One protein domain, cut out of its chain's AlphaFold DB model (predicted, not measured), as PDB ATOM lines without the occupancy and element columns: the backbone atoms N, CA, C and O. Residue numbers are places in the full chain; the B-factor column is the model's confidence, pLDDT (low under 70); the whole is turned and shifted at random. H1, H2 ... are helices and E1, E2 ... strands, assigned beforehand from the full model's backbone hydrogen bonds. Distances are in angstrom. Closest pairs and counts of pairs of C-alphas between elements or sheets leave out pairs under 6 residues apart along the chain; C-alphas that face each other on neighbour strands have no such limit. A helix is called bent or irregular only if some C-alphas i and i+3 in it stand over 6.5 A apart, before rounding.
ATOM      1  N   ALA A  20      15.213 -33.131  29.888       91.69
ATOM      2  CA  ALA A  20      15.083 -33.527  28.494       91.69
ATOM      3  C   ALA A  20      13.948 -32.717  27.858       91.69
ATOM      4  O   ALA A  20      13.054 -32.241  28.562       91.69
ATOM      5  N   VAL A  21      13.980 -32.580  26.537       93.69
ATOM      6  CA  VAL A  21      12.920 -31.951  25.748       93.69
ATOM      7  C   VAL A  21      12.499 -32.912  24.651       93.69
ATOM      8  O   VAL A  21      13.347 -33.461  23.949       93.69
ATOM      9  N   VAL A  22      11.191 -33.091  24.493       93.88
ATOM     10  CA  VAL A  22      10.611 -33.805  23.356       93.88
ATOM     11  C   VAL A  22      10.098 -32.769  22.365       93.88
ATOM     12  O   VAL A  22       9.389 -31.844  22.757       93.88
ATOM     13  N   VAL A  23      10.480 -32.909  21.101       93.12
ATOM     14  CA  VAL A  23      10.026 -32.051  20.005       93.12
ATOM     15  C   VAL A  23       9.169 -32.894  19.066       93.12
ATOM     16  O   VAL A  23       9.604 -33.942  18.585       93.12
ATOM     17  N   VAL A  24       7.944 -32.429  18.838       91.06
ATOM     18  CA  VAL A  24       6.915 -33.080  18.016       91.06
ATOM     19  C   VAL A  24       6.499 -32.153  16.878       91.06
ATOM     20  O   VAL A  24       6.674 -30.938  16.984       91.06
ATOM     21  N   GLY A  25       5.964 -32.716  15.793       87.56
ATOM     22  CA  GLY A  25       5.482 -31.933  14.650       87.56
ATOM     23  C   GLY A  25       6.580 -31.233  13.839       87.56
ATOM     24  O   GLY A  25       6.284 -30.321  13.073       87.56
ATOM     25  N   THR A  26       7.845 -31.634  13.999       89.06
ATOM     26  CA  THR A  26       8.980 -31.100  13.231       89.06
ATOM     27  C   THR A  26       9.507 -32.124  12.242       89.06
ATOM     28  O   THR A  26       9.706 -33.291  12.589       89.06
ATOM     29  N   GLY A  27       9.843 -31.681  11.029       90.12
ATOM     30  CA  GLY A  27      10.395 -32.572  10.010       90.12
ATOM     31  C   GLY A  27      11.752 -33.179  10.416       90.12
ATOM     32  O   GLY A  27      12.433 -32.656  11.310       90.12
ATOM     33  N   PRO A  28      12.221 -34.248   9.742       91.31
ATOM     34  CA  PRO A  28      13.475 -34.928  10.090       91.31
ATOM     35  C   PRO A  28      14.696 -33.996  10.052       91.31
ATOM     36  O   PRO A  28      15.543 -34.011  10.948       91.31
ATOM     37  N   SER A  29      14.761 -33.121   9.044       92.69
ATOM     38  CA  SER A  29      15.858 -32.160   8.885       92.69
ATOM     39  C   SER A  29      15.845 -31.055   9.940       92.69
ATOM     40  O   SER A  29      16.905 -30.652  10.420       92.69
ATOM     41  N   GLU A  30      14.665 -30.562  10.313       94.38
ATOM     42  CA  GLU A  30      14.510 -29.532  11.344       94.38
ATOM     43  C   GLU A  30      14.852 -30.092  12.720       94.38
ATOM     44  O   GLU A  30      15.698 -29.529  13.413       94.38
ATOM     45  N   SER A  31      14.304 -31.265  13.049       93.75
ATOM     46  CA  SER A  31      14.618 -32.018  14.265       93.75
ATOM     47  C   SER A  31      16.128 -32.210  14.420       93.75
ATOM     48  O   SER A  31      16.707 -31.868  15.450       93.75
ATOM     49  N   ALA A  32      16.802 -32.666  13.357       93.25
ATOM     50  CA  ALA A  32      18.245 -32.875  13.373       93.25
ATOM     51  C   ALA A  32      19.045 -31.572  13.546       93.25
ATOM     52  O   ALA A  32      20.137 -31.603  14.118       93.25
ATOM     53  N   LYS A  33      18.558 -30.433  13.031       95.12
ATOM     54  CA  LYS A  33      19.193 -29.118  13.239       95.12
ATOM     55  C   LYS A  33      19.016 -28.649  14.685       95.12
ATOM     56  O   LYS A  33      20.013 -28.278  15.302       95.12
ATOM     57  N   ILE A  34      17.803 -28.746  15.237       95.38
ATOM     58  CA  ILE A  34      17.498 -28.397  16.635       95.38
ATOM     59  C   ILE A  34      18.376 -29.219  17.582       95.38
ATOM     60  O   ILE A  34      19.072 -28.658  18.424       95.38
ATOM     61  N   GLN A  35      18.415 -30.542  17.401       94.56
ATOM     62  CA  GLN A  35      19.229 -31.445  18.217       94.56
ATOM     63  C   GLN A  35      20.711 -31.073  18.204       94.56
ATOM     64  O   GLN A  35      21.337 -31.000  19.260       94.56
ATOM     65  N   ARG A  36      21.278 -30.822  17.016       94.00
ATOM     66  CA  ARG A  36      22.690 -30.443  16.873       94.00
ATOM     67  C   ARG A  36      22.990 -29.096  17.524       94.00
ATOM     68  O   ARG A  36      23.986 -28.992  18.233       94.00
ATOM     69  N   ALA A  37      22.139 -28.095  17.313       95.00
ATOM     70  CA  ALA A  37      22.325 -26.760  17.873       95.00
ATOM     71  C   ALA A  37      22.238 -26.768  19.407       95.00
ATOM     72  O   ALA A  37      23.137 -26.265  20.079       95.00
ATOM     73  N   VAL A  38      21.209 -27.413  19.972       94.56
ATOM     74  CA  VAL A  38      21.042 -27.524  21.429       94.56
ATOM     75  C   VAL A  38      22.186 -28.328  22.049       94.56
ATOM     76  O   VAL A  38      22.756 -27.897  23.050       94.56
ATOM     77  N   ALA A  39      22.585 -29.454  21.446       91.62
ATOM     78  CA  ALA A  39      23.712 -30.248  21.940       91.62
ATOM     79  C   ALA A  39      25.042 -29.473  21.888       91.62
ATOM     80  O   ALA A  39      25.810 -29.520  22.848       91.62
ATOM     81  N   GLY A  40      25.299 -28.727  20.807       92.00
ATOM     82  CA  GLY A  40      26.498 -27.892  20.659       92.00
ATOM     83  C   GLY A  40      26.609 -26.796  21.723       92.00
ATOM     84  O   GLY A  40      27.710 -26.447  22.141       92.00
ATOM     85  N   LEU A  41      25.469 -26.320  22.224       92.25
ATOM     86  CA  LEU A  41      25.373 -25.326  23.295       92.25
ATOM     87  C   LEU A  41      25.212 -25.953  24.688       92.25
ATOM     88  O   LEU A  41      24.905 -25.248  25.645       92.25
ATOM     89  N   LYS A  42      25.438 -27.269  24.818       89.81
ATOM     90  CA  LYS A  42      25.272 -28.026  26.069       89.81
ATOM     91  C   LYS A  42      23.889 -27.804  26.695       89.81
ATOM     92  O   LYS A  42      23.765 -27.654  27.903       89.81
ATOM     93  N   GLY A  43      22.842 -27.757  25.878       90.94
ATOM     94  CA  GLY A  43      21.465 -27.746  26.358       90.94
ATOM     95  C   GLY A  43      20.987 -29.133  26.811       90.94
ATOM     96  O   GLY A  43      21.751 -30.108  26.783       90.94
ATOM     97  N   PRO A  44      19.721 -29.251  27.242       91.88
ATOM     98  CA  PRO A  44      19.137 -30.543  27.583       91.88
ATOM     99  C   PRO A  44      19.086 -31.477  26.353       91.88
ATOM    100  O   PRO A  44      18.975 -31.000  25.222       91.88
ATOM    101  N   PRO A  45      19.126 -32.807  26.556       92.44
ATOM    102  CA  PRO A  45      18.843 -33.792  25.515       92.44
ATOM    103  C   PRO A  45      17.541 -33.469  24.774       92.44
ATOM    104  O   PRO A  45      16.500 -33.291  25.407       92.44
ATOM    105  N   VAL A  46      17.600 -33.428  23.442       93.94
ATOM    106  CA  VAL A  46      16.429 -33.230  22.578       93.94
ATOM    107  C   VAL A  46      16.077 -34.551  21.900       93.94
ATOM    108  O   VAL A  46      16.888 -35.104  21.156       93.94
ATOM    109  N   ILE A  47      14.867 -35.039  22.148       94.56
ATOM    110  CA  ILE A  47      14.288 -36.251  21.561       94.56
ATOM    111  C   ILE A  47      13.262 -35.807  20.519       94.56
ATOM    112  O   ILE A  47      12.366 -35.034  20.852       94.56
ATOM    113  N   SER A  48      13.372 -36.264  19.275       94.00
ATOM    114  CA  SER A  48      12.344 -35.991  18.264       94.00
ATOM    115  C   SER A  48      11.310 -37.112  18.194       94.00
ATOM    116  O   SER A  48      11.599 -38.264  18.510       94.00
ATOM    117  N   GLU A  49      10.114 -36.800  17.701       92.50
ATOM    118  CA  GLU A  49       9.127 -37.816  17.311       92.50
ATOM    119  C   GLU A  49       9.726 -38.844  16.335       92.50
ATOM    120  O   GLU A  49       9.591 -40.052  16.526       92.50
ATOM    121  N   THR A  50      10.506 -38.375  15.356       92.88
ATOM    122  CA  THR A  50      11.206 -39.234  14.389       92.88
ATOM    123  C   THR A  50      12.203 -40.194  15.040       92.88
ATOM    124  O   THR A  50      12.341 -41.320  14.566       92.88
ATOM    125  N   ASP A  51      12.868 -39.819  16.138       94.94
ATOM    126  CA  ASP A  51      13.750 -40.721  16.892       94.94
ATOM    127  C   ASP A  51      12.960 -41.860  17.542       94.94
ATOM    128  O   ASP A  51      13.370 -43.023  17.489       94.94
ATOM    129  N   PHE A 146       2.159 -41.624  17.968       80.56
ATOM    130  CA  PHE A 146       2.149 -41.649  19.428       80.56
ATOM    131  C   PHE A 146       2.192 -43.061  20.013       80.56
ATOM    132  O   PHE A 146       2.823 -43.244  21.053       80.56
ATOM    133  N   ASP A 147       1.629 -44.065  19.337       84.88
ATOM    134  CA  ASP A 147       1.674 -45.453  19.814       84.88
ATOM    135  C   ASP A 147       3.115 -45.972  19.846       84.88
ATOM    136  O   ASP A 147       3.562 -46.615  20.794       84.88
ATOM    137  N   TYR A 148       3.902 -45.615  18.833       88.00
ATOM    138  CA  TYR A 148       5.314 -45.985  18.763       88.00
ATOM    139  C   TYR A 148       6.140 -45.176  19.766       88.00
ATOM    140  O   TYR A 148       7.049 -45.708  20.412       88.00
ATOM    141  N   ALA A 149       5.797 -43.898  19.948       89.88
ATOM    142  CA  ALA A 149       6.422 -43.049  20.950       89.88
ATOM    143  C   ALA A 149       6.183 -43.545  22.383       89.88
ATOM    144  O   ALA A 149       7.121 -43.546  23.184       89.88
ATOM    145  N   GLY A 150       4.972 -44.015  22.693       91.31
ATOM    146  CA  GLY A 150       4.584 -44.519  24.010       91.31
ATOM    147  C   GLY A 150       5.408 -45.721  24.474       91.31
ATOM    148  O   GLY A 150       5.721 -45.827  25.660       91.31
ATOM    149  N   LEU A 151       5.858 -46.571  23.545       94.12
ATOM    150  CA  LEU A 151       6.708 -47.728  23.851       94.12
ATOM    151  C   LEU A 151       8.148 -47.344  24.219       94.12
ATOM    152  O   LEU A 151       8.817 -48.042  24.983       94.12
ATOM    153  N   VAL A 152       8.658 -46.244  23.666       95.62
ATOM    154  CA  VAL A 152      10.076 -45.868  23.783       95.62
ATOM    155  C   VAL A 152      10.286 -44.793  24.843       95.62
ATOM    156  O   VAL A 152      11.208 -44.883  25.661       95.62
ATOM    157  N   LEU A 153       9.452 -43.753  24.822       94.81
ATOM    158  CA  LEU A 153       9.704 -42.501  25.522       94.81
ATOM    159  C   LEU A 153       9.799 -42.657  27.049       94.81
ATOM    160  O   LEU A 153      10.775 -42.149  27.608       94.81
ATOM    161  N   PRO A 154       8.892 -43.367  27.753       93.94
ATOM    162  CA  PRO A 154       8.965 -43.462  29.211       93.94
ATOM    163  C   PRO A 154      10.247 -44.154  29.695       93.94
ATOM    164  O   PRO A 154      10.894 -43.692  30.640       93.94
ATOM    165  N   GLY A 155      10.661 -45.232  29.020       93.75
ATOM    166  CA  GLY A 155      11.899 -45.945  29.338       93.75
ATOM    167  C   GLY A 155      13.146 -45.122  29.014       93.75
ATOM    168  O   GLY A 155      14.077 -45.051  29.822       93.75
ATOM    169  N   LEU A 156      13.140 -44.428  27.872       93.69
ATOM    170  CA  LEU A 156      14.211 -43.514  27.488       93.69
ATOM    171  C   LEU A 156      14.370 -42.390  28.523       93.69
ATOM    172  O   LEU A 156      15.461 -42.218  29.066       93.69
ATOM    173  N   LEU A 157      13.294 -41.687  28.883       91.94
ATOM    174  CA  LEU A 157      13.326 -40.620  29.891       91.94
ATOM    175  C   LEU A 157      13.789 -41.125  31.264       91.94
ATOM    176  O   LEU A 157      14.620 -40.476  31.904       91.94
ATOM    177  N   SER A 158      13.331 -42.310  31.679       89.94
ATOM    178  CA  SER A 158      13.748 -42.946  32.939       89.94
ATOM    179  C   SER A 158      15.262 -43.180  33.001       89.94
ATOM    180  O   SER A 158      15.876 -43.014  34.053       89.94
ATOM    181  N   SER A 159      15.889 -43.515  31.869       88.44
ATOM    182  CA  SER A 159      17.344 -43.706  31.784       88.44
ATOM    183  C   SER A 159      18.142 -42.397  31.716       88.44
ATOM    184  O   SER A 159      19.271 -42.327  32.211       88.44
ATOM    185  N   LEU A 160      17.557 -41.348  31.127       83.94
ATOM    186  CA  LEU A 160      18.192 -40.039  30.964       83.94
ATOM    187  C   LEU A 160      18.174 -39.212  32.254       83.94
ATOM    188  O   LEU A 160      19.070 -38.395  32.457       83.94
ATOM    189  N   GLY A 161      17.208 -39.451  33.150       66.75
ATOM    190  CA  GLY A 161      16.910 -38.629  34.332       66.75
ATOM    191  C   GLY A 161      18.054 -38.375  35.330       66.75
ATOM    192  O   GLY A 161      17.885 -37.579  36.250       66.75
ATOM    193  N   ARG A 162      19.229 -38.993  35.157       63.03
ATOM    194  CA  ARG A 162      20.412 -38.804  36.020       63.03
ATOM    195  C   ARG A 162      21.630 -38.217  35.304       63.03
ATOM    196  O   ARG A 162      22.647 -37.994  35.954       63.03
ATOM    197  N   ARG A 163      21.570 -37.982  33.989       71.69
ATOM    198  CA  ARG A 163      22.743 -37.606  33.188       71.69
ATOM    199  C   ARG A 163      22.517 -36.268  32.492       71.69
ATOM    200  O   ARG A 163      21.659 -36.146  31.624       71.69
ATOM    201  N   ALA A 164      23.304 -35.264  32.863       64.06
ATOM    202  CA  ALA A 164      23.325 -34.002  32.135       64.06
ATOM    203  C   ALA A 164      24.008 -34.195  30.768       64.06
ATOM    204  O   ALA A 164      24.992 -34.926  30.665       64.06
ATOM    205  N   TYR A 165      23.492 -33.523  29.735       70.38
ATOM    206  CA  TYR A 165      24.139 -33.381  28.420       70.38
ATOM    207  C   TYR A 165      24.360 -34.680  27.621       70.38
ATOM    208  O   TYR A 165      25.309 -34.787  26.845       70.38
ATOM    209  N   VAL A 166      23.482 -35.675  27.775       78.94
ATOM    210  CA  VAL A 166      23.520 -36.896  26.953       78.94
ATOM    211  C   VAL A 166      22.803 -36.670  25.627       78.94
ATOM    212  O   VAL A 166      21.637 -36.293  25.598       78.94
ATOM    213  N   SER A 167      23.470 -36.947  24.511       81.69
ATOM    214  CA  SER A 167      22.818 -36.944  23.202       81.69
ATOM    215  C   SER A 167      22.058 -38.250  22.953       81.69
ATOM    216  O   SER A 167      22.541 -39.347  23.245       81.69
ATOM    217  N   VAL A 168      20.864 -38.136  22.366       89.19
ATOM    218  CA  VAL A 168      20.104 -39.281  21.850       89.19
ATOM    219  C   VAL A 168      20.743 -39.695  20.530       89.19
ATOM    220  O   VAL A 168      20.465 -39.130  19.472       89.19
ATOM    221  N   THR A 169      21.685 -40.627  20.613       92.56
ATOM    222  CA  THR A 169      22.428 -41.132  19.454       92.56
ATOM    223  C   THR A 169      21.780 -42.370  18.860       92.56
ATOM    224  O   THR A 169      21.038 -43.071  19.540       92.56
ATOM    225  N   THR A 170      22.176 -42.731  17.642       94.81
ATOM    226  CA  THR A 170      21.765 -43.976  16.982       94.81
ATOM    227  C   THR A 170      21.951 -45.223  17.854       94.81
ATOM    228  O   THR A 170      21.049 -46.050  17.901       94.81
ATOM    229  N   ASP A 171      23.040 -45.336  18.626       94.94
ATOM    230  CA  ASP A 171      23.248 -46.477  19.540       94.94
ATOM    231  C   ASP A 171      22.160 -46.587  20.617       94.94
ATOM    232  O   ASP A 171      21.753 -47.688  20.983       94.94
ATOM    233  N   VAL A 172      21.668 -45.441  21.105       95.25
ATOM    234  CA  VAL A 172      20.584 -45.360  22.093       95.25
ATOM    235  C   VAL A 172      19.270 -45.786  21.444       95.25
ATOM    236  O   VAL A 172      18.532 -46.569  22.032       95.25
ATOM    237  N   LEU A 173      19.003 -45.351  20.210       97.06
ATOM    238  CA  LEU A 173      17.820 -45.794  19.465       97.06
ATOM    239  C   LEU A 173      17.867 -47.297  19.175       97.06
ATOM    240  O   LEU A 173      16.871 -47.992  19.349       97.06
ATOM    241  N   ALA A 174      19.035 -47.820  18.802       97.06
ATOM    242  CA  ALA A 174      19.239 -49.245  18.589       97.06
ATOM    243  C   ALA A 174      19.095 -50.053  19.890       97.06
ATOM    244  O   ALA A 174      18.578 -51.169  19.870       97.06
ATOM    245  N   ALA A 175      19.517 -49.498  21.029       96.31
ATOM    246  CA  ALA A 175      19.278 -50.074  22.348       96.31
ATOM    247  C   ALA A 175      17.776 -50.157  22.660       96.31
ATOM    248  O   ALA A 175      17.283 -51.235  22.991       96.31
ATOM    249  N   CYS A 176      17.029 -49.066  22.465       97.50
ATOM    250  CA  CYS A 176      15.570 -49.081  22.576       97.50
ATOM    251  C   CYS A 176      14.954 -50.153  21.663       97.50
ATOM    252  O   CYS A 176      14.176 -50.983  22.130       97.50
ATOM    253  N   ALA A 177      15.372 -50.198  20.393       97.50
ATOM    254  CA  ALA A 177      14.867 -51.149  19.410       97.50
ATOM    255  C   ALA A 177      15.090 -52.610  19.839       97.50
ATOM    256  O   ALA A 177      14.171 -53.426  19.820       97.50
ATOM    257  N   ARG A 178      16.305 -52.945  20.295       96.19
ATOM    258  CA  ARG A 178      16.633 -54.283  20.812       96.19
ATOM    259  C   ARG A 178      15.848 -54.631  22.072       96.19
ATOM    260  O   ARG A 178      15.476 -55.789  22.242       96.19
ATOM    261  N   ALA A 179      15.631 -53.668  22.967       96.56
ATOM    262  CA  ALA A 179      14.861 -53.890  24.186       96.56
ATOM    263  C   ALA A 179      13.410 -54.258  23.866       96.56
ATOM    264  O   ALA A 179      12.948 -55.300  24.327       96.56
ATOM    265  N   LEU A 180      12.750 -53.465  23.020       96.94
ATOM    266  CA  LEU A 180      11.382 -53.720  22.576       96.94
ATOM    267  C   LEU A 180      11.271 -55.035  21.806       96.94
ATOM    268  O   LEU A 180      10.447 -55.875  22.152       96.94
ATOM    269  N   ALA A 181      12.165 -55.283  20.844       94.75
ATOM    270  CA  ALA A 181      12.140 -56.516  20.062       94.75
ATOM    271  C   ALA A 181      12.298 -57.774  20.931       94.75
ATOM    272  O   ALA A 181      11.796 -58.835  20.577       94.75
ATOM    273  N   ARG A 182      13.007 -57.709  22.066       93.06
ATOM    274  CA  ARG A 182      13.116 -58.848  23.000       93.06
ATOM    275  C   ARG A 182      11.834 -59.112  23.786       93.06
ATOM    276  O   ARG A 182      11.672 -60.239  24.236       93.06
ATOM    277  N   LEU A 183      10.978 -58.109  23.955       93.12
ATOM    278  CA  LEU A 183       9.695 -58.243  24.643       93.12
ATOM    279  C   LEU A 183       8.565 -58.666  23.701       93.12
ATOM    280  O   LEU A 183       7.654 -59.351  24.147       93.12
ATOM    281  N   SER A 184       8.643 -58.325  22.409       87.75
ATOM    282  CA  SER A 184       7.638 -58.739  21.424       87.75
ATOM    283  C   SER A 184       7.465 -60.266  21.389       87.75
ATOM    284  O   SER A 184       8.434 -60.999  21.143       87.75
ATOM    285  N   SER A 185       6.231 -60.741  21.587       80.94
ATOM    286  CA  SER A 185       5.848 -62.148  21.418       80.94
ATOM    287  C   SER A 185       5.970 -62.597  19.953       80.94
ATOM    288  O   SER A 185       5.900 -61.753  19.066       80.94
ATOM    289  N   PRO A 186       6.093 -63.903  19.650       74.88
ATOM    290  CA  PRO A 186       6.153 -64.390  18.265       74.88
ATOM    291  C   PRO A 186       4.981 -63.923  17.386       74.88
ATOM    292  O   PRO A 186       5.182 -63.641  16.209       74.88
ATOM    293  N   ASP A 187       3.798 -63.767  17.986       78.88
ATOM    294  CA  ASP A 187       2.565 -63.375  17.290       78.88
ATOM    295  C   ASP A 187       2.382 -61.854  17.158       78.88
ATOM    296  O   ASP A 187       1.378 -61.393  16.617       78.88
ATOM    297  N   ARG A 188       3.316 -61.047  17.684       82.19
ATOM    298  CA  ARG A 188       3.223 -59.581  17.668       82.19
ATOM    299  C   ARG A 188       4.545 -58.951  17.264       82.19
ATOM    300  O   ARG A 188       5.614 -59.302  17.747       82.19
ATOM    301  N   THR A 189       4.468 -57.940  16.414       85.69
ATOM    302  CA  THR A 189       5.652 -57.213  15.950       85.69
ATOM    303  C   THR A 189       6.243 -56.311  17.047       85.69
ATOM    304  O   THR A 189       7.464 -56.180  17.166       85.69
ATOM    305  N   LEU A 190       5.388 -55.745  17.903       90.94
ATOM    306  CA  LEU A 190       5.744 -54.898  19.045       90.94
ATOM    307  C   LEU A 190       5.004 -55.355  20.313       90.94
ATOM    308  O   LEU A 190       3.925 -55.944  20.191       90.94
ATOM    309  N   PRO A 191       5.559 -55.098  21.513       91.12
ATOM    310  CA  PRO A 191       4.820 -55.288  22.759       91.12
ATOM    311  C   PRO A 191       3.634 -54.317  22.842       91.12
ATOM    312  O   PRO A 191       3.647 -53.253  22.216       91.12
ATOM    313  N   ALA A 192       2.615 -54.671  23.620       89.31
ATOM    314  CA  ALA A 192       1.504 -53.771  23.909       89.31
ATOM    315  C   ALA A 192       1.933 -52.628  24.846       89.31
ATOM    316  O   ALA A 192       2.859 -52.760  25.648       89.31
ATOM    317  N   LEU A 193       1.252 -51.483  24.734       86.06
ATOM    318  CA  LEU A 193       1.560 -50.269  25.503       86.06
ATOM    319  C   LEU A 193       1.393 -50.443  27.020       86.06
ATOM    320  O   LEU A 193       2.057 -49.756  27.792       86.06
ATOM    321  N   ASP A 194       0.513 -51.349  27.442       86.88
ATOM    322  CA  ASP A 194       0.198 -51.654  28.838       86.88
ATOM    323  C   ASP A 194       1.107 -52.734  29.451       86.88
ATOM    324  O   ASP A 194       1.010 -53.036  30.645       86.88
ATOM    325  N   GLU A 195       2.042 -53.296  28.678       89.12
ATOM    326  CA  GLU A 195       2.992 -54.280  29.184       89.12
ATOM    327  C   GLU A 195       3.965 -53.649  30.192       89.12
ATOM    328  O   GLU A 195       4.879 -52.891  29.855       89.12
ATOM    329  N   SER A 196       3.822 -54.047  31.460       89.75
ATOM    330  CA  SER A 196       4.603 -53.519  32.592       89.75
ATOM    331  C   SER A 196       6.131 -53.600  32.430       89.75
ATOM    332  O   SER A 196       6.863 -52.840  33.068       89.75
ATOM    333  N   LEU A 197       6.638 -54.496  31.574       93.94
ATOM    334  CA  LEU A 197       8.072 -54.699  31.356       93.94
ATOM    335  C   LEU A 197       8.692 -53.754  30.317       93.94
ATOM    336  O   LEU A 197       9.921 -53.643  30.283       93.94
ATOM    337  N   VAL A 198       7.893 -53.047  29.511       93.38
ATOM    338  CA  VAL A 198       8.389 -52.179  28.427       93.38
ATOM    339  C   VAL A 198       9.309 -51.087  28.967       93.38
ATOM    340  O   VAL A 198      10.482 -50.998  28.588       93.38
ATOM    341  N   VAL A 199       8.814 -50.305  29.928       95.00
ATOM    342  CA  VAL A 199       9.558 -49.197  30.541       95.00
ATOM    343  C   VAL A 199      10.877 -49.659  31.181       95.00
ATOM    344  O   VAL A 199      11.928 -49.121  30.810       95.00
ATOM    345  N   PRO A 200      10.900 -50.652  32.099       94.88
ATOM    346  CA  PRO A 200      12.146 -51.082  32.729       94.88
ATOM    347  C   PRO A 200      13.122 -51.758  31.756       94.88
ATOM    348  O   PRO A 200      14.335 -51.627  31.942       94.88
ATOM    349  N   ALA A 201      12.649 -52.456  30.718       95.31
ATOM    350  CA  ALA A 201      13.530 -53.078  29.728       95.31
ATOM    351  C   ALA A 201      14.245 -52.038  28.858       95.31
ATOM    352  O   ALA A 201      15.467 -52.118  28.691       95.31
ATOM    353  N   VAL A 202      13.503 -51.049  28.345       95.94
ATOM    354  CA  VAL A 202      14.070 -49.940  27.565       95.94
ATOM    355  C   VAL A 202      15.044 -49.143  28.428       95.94
ATOM    356  O   VAL A 202      16.196 -48.957  28.035       95.94
ATOM    357  N   ALA A 203      14.638 -48.753  29.641       94.12
ATOM    358  CA  ALA A 203      15.490 -47.983  30.544       94.12
ATOM    359  C   ALA A 203      16.813 -48.701  30.857       94.12
ATOM    360  O   ALA A 203      17.878 -48.081  30.843       94.12
ATOM    361  N   ARG A 204      16.763 -50.019  31.095       93.38
ATOM    362  CA  ARG A 204      17.946 -50.843  31.380       93.38
ATOM    363  C   ARG A 204      18.885 -50.939  30.184       93.38
ATOM    364  O   ARG A 204      20.095 -50.825  30.366       93.38
ATOM    365  N   GLU A 205      18.367 -51.173  28.979       94.06
ATOM    366  CA  GLU A 205      19.223 -51.261  27.791       94.06
ATOM    367  C   GLU A 205      19.896 -49.924  27.493       94.06
ATOM    368  O   GLU A 205      21.106 -49.885  27.283       94.06
ATOM    369  N   VAL A 206      19.139 -48.826  27.551       93.75
ATOM    370  CA  VAL A 206      19.696 -47.492  27.327       93.75
ATOM    371  C   VAL A 206      20.740 -47.161  28.391       93.75
ATOM    372  O   VAL A 206      21.830 -46.705  28.054       93.75
ATOM    373  N   ALA A 207      20.469 -47.448  29.668       90.69
ATOM    374  CA  ALA A 207      21.432 -47.212  30.741       90.69
ATOM    375  C   ALA A 207      22.749 -47.980  30.534       90.69
ATOM    376  O   ALA A 207      23.811 -47.403  30.779       90.69
ATOM    377  N   ARG A 208      22.685 -49.230  30.047       89.94
ATOM    378  CA  ARG A 208      23.867 -50.021  29.664       89.94
ATOM    379  C   ARG A 208      24.631 -49.361  28.524       89.94
ATOM    380  O   ARG A 208      25.786 -49.012  28.705       89.94
ATOM    381  N   THR A 209      23.965 -49.054  27.412       91.12
ATOM    382  CA  THR A 209      24.600 -48.393  26.255       91.12
ATOM    383  C   THR A 209      25.235 -47.048  26.609       91.12
ATOM    384  O   THR A 209      26.297 -46.700  26.099       91.12
ATOM    385  N   LEU A 210      24.616 -46.287  27.510       87.62
ATOM    386  CA  LEU A 210      25.186 -45.038  27.995       87.62
ATOM    387  C   LEU A 210      26.341 -45.257  28.990       87.62
ATOM    388  O   LEU A 210      27.170 -44.363  29.145       87.62
ATOM    389  N   GLY A 211      26.370 -46.368  29.732       79.75
ATOM    390  CA  GLY A 211      27.462 -46.743  30.642       79.75
ATOM    391  C   GLY A 211      28.677 -47.342  29.928       79.75
ATOM    392  O   GLY A 211      29.801 -47.081  30.338       79.75
TER     393      GLY A 211
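This is residues 20 to 51 and 146 to 211 of the 240 residues of an uncharacterized protein of Actinobacteria bacterium (UniProt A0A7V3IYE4). Three helices form one body, H4 packed crosswise on both H2 and H3, and at one end of it sits a small unit of two short parallel strands, E1 and E2, with H1 packed mainly on E2. The loop of residues 184 to 197 lies at the end away from H1. The 98 printed residues hold four named helices and two named strands, in the order E1 H1 E2 H2 H3 H4, and the class is mostly helix. The whole is compact, with a radius of gyration of the C-alphas of 13.5 A and spans of 43 by 29 by 19 A.

E1, residues 21 to 23, and E2, residues 46 to 48, are parallel neighbours at 29 degrees, with N 23 and O 47 2.9 A apart and N 47 and O 21 2.8 A apart, both within hydrogen-bond range. With H1, residues 28 to 40, they make a strand-helix-strand unit, two parallel strands with a helix between them in the chain, whose crossover is right-handed. The closest C-alphas of H1 and E2, Gln 35 and Val 46, are 5.5 A apart. H2, residues 146 to 160, touches H4, residues 198 to 211, at a steep tilt of 47 degrees, the same way; the closest C-alphas, Gly 155 and Val 199, are 4.2 A apart. H3, residues 170 to 183, and H4 form a helical hairpin: they touch, opposite ways, at a tilt of 36 degrees, only just steep, with the closest C-alphas, Ala 179 and Val 202, 5.3 A apart. H2 and H3 only just touch, with 3 pairs of C-alphas within 8 A, the closest Val 152 and Cys 176 at 6.5 A. H1 is apart from H2, H3 and H4. Every O i to N i+4 pair is within hydrogen-bond range in H1, H3 and H4, and 7 of 11 in H2.

E1 is 6.4 A long and begins at C-alpha 21 (12.920, -31.951, 25.748); E2 is 6.6 A. H1 is 18.2 A, H2 19.8 A, H3 20.2 A and H4 20.0 A, ending at C-alpha 211 (27.462, -46.743, 30.642). H2 is irregular: C-alphas 151 and 154 are 7.2 A apart.

The two C-alphas farthest apart, Leu 41 and Asp 187, are 44.8 A apart. Residues 52 to 145 are not printed, and C-alphas 51 and 146 are 11.9 A apart across the cut. The link from H3 to H4 is long. Residues 161, 162 and 164 have pLDDT under 70.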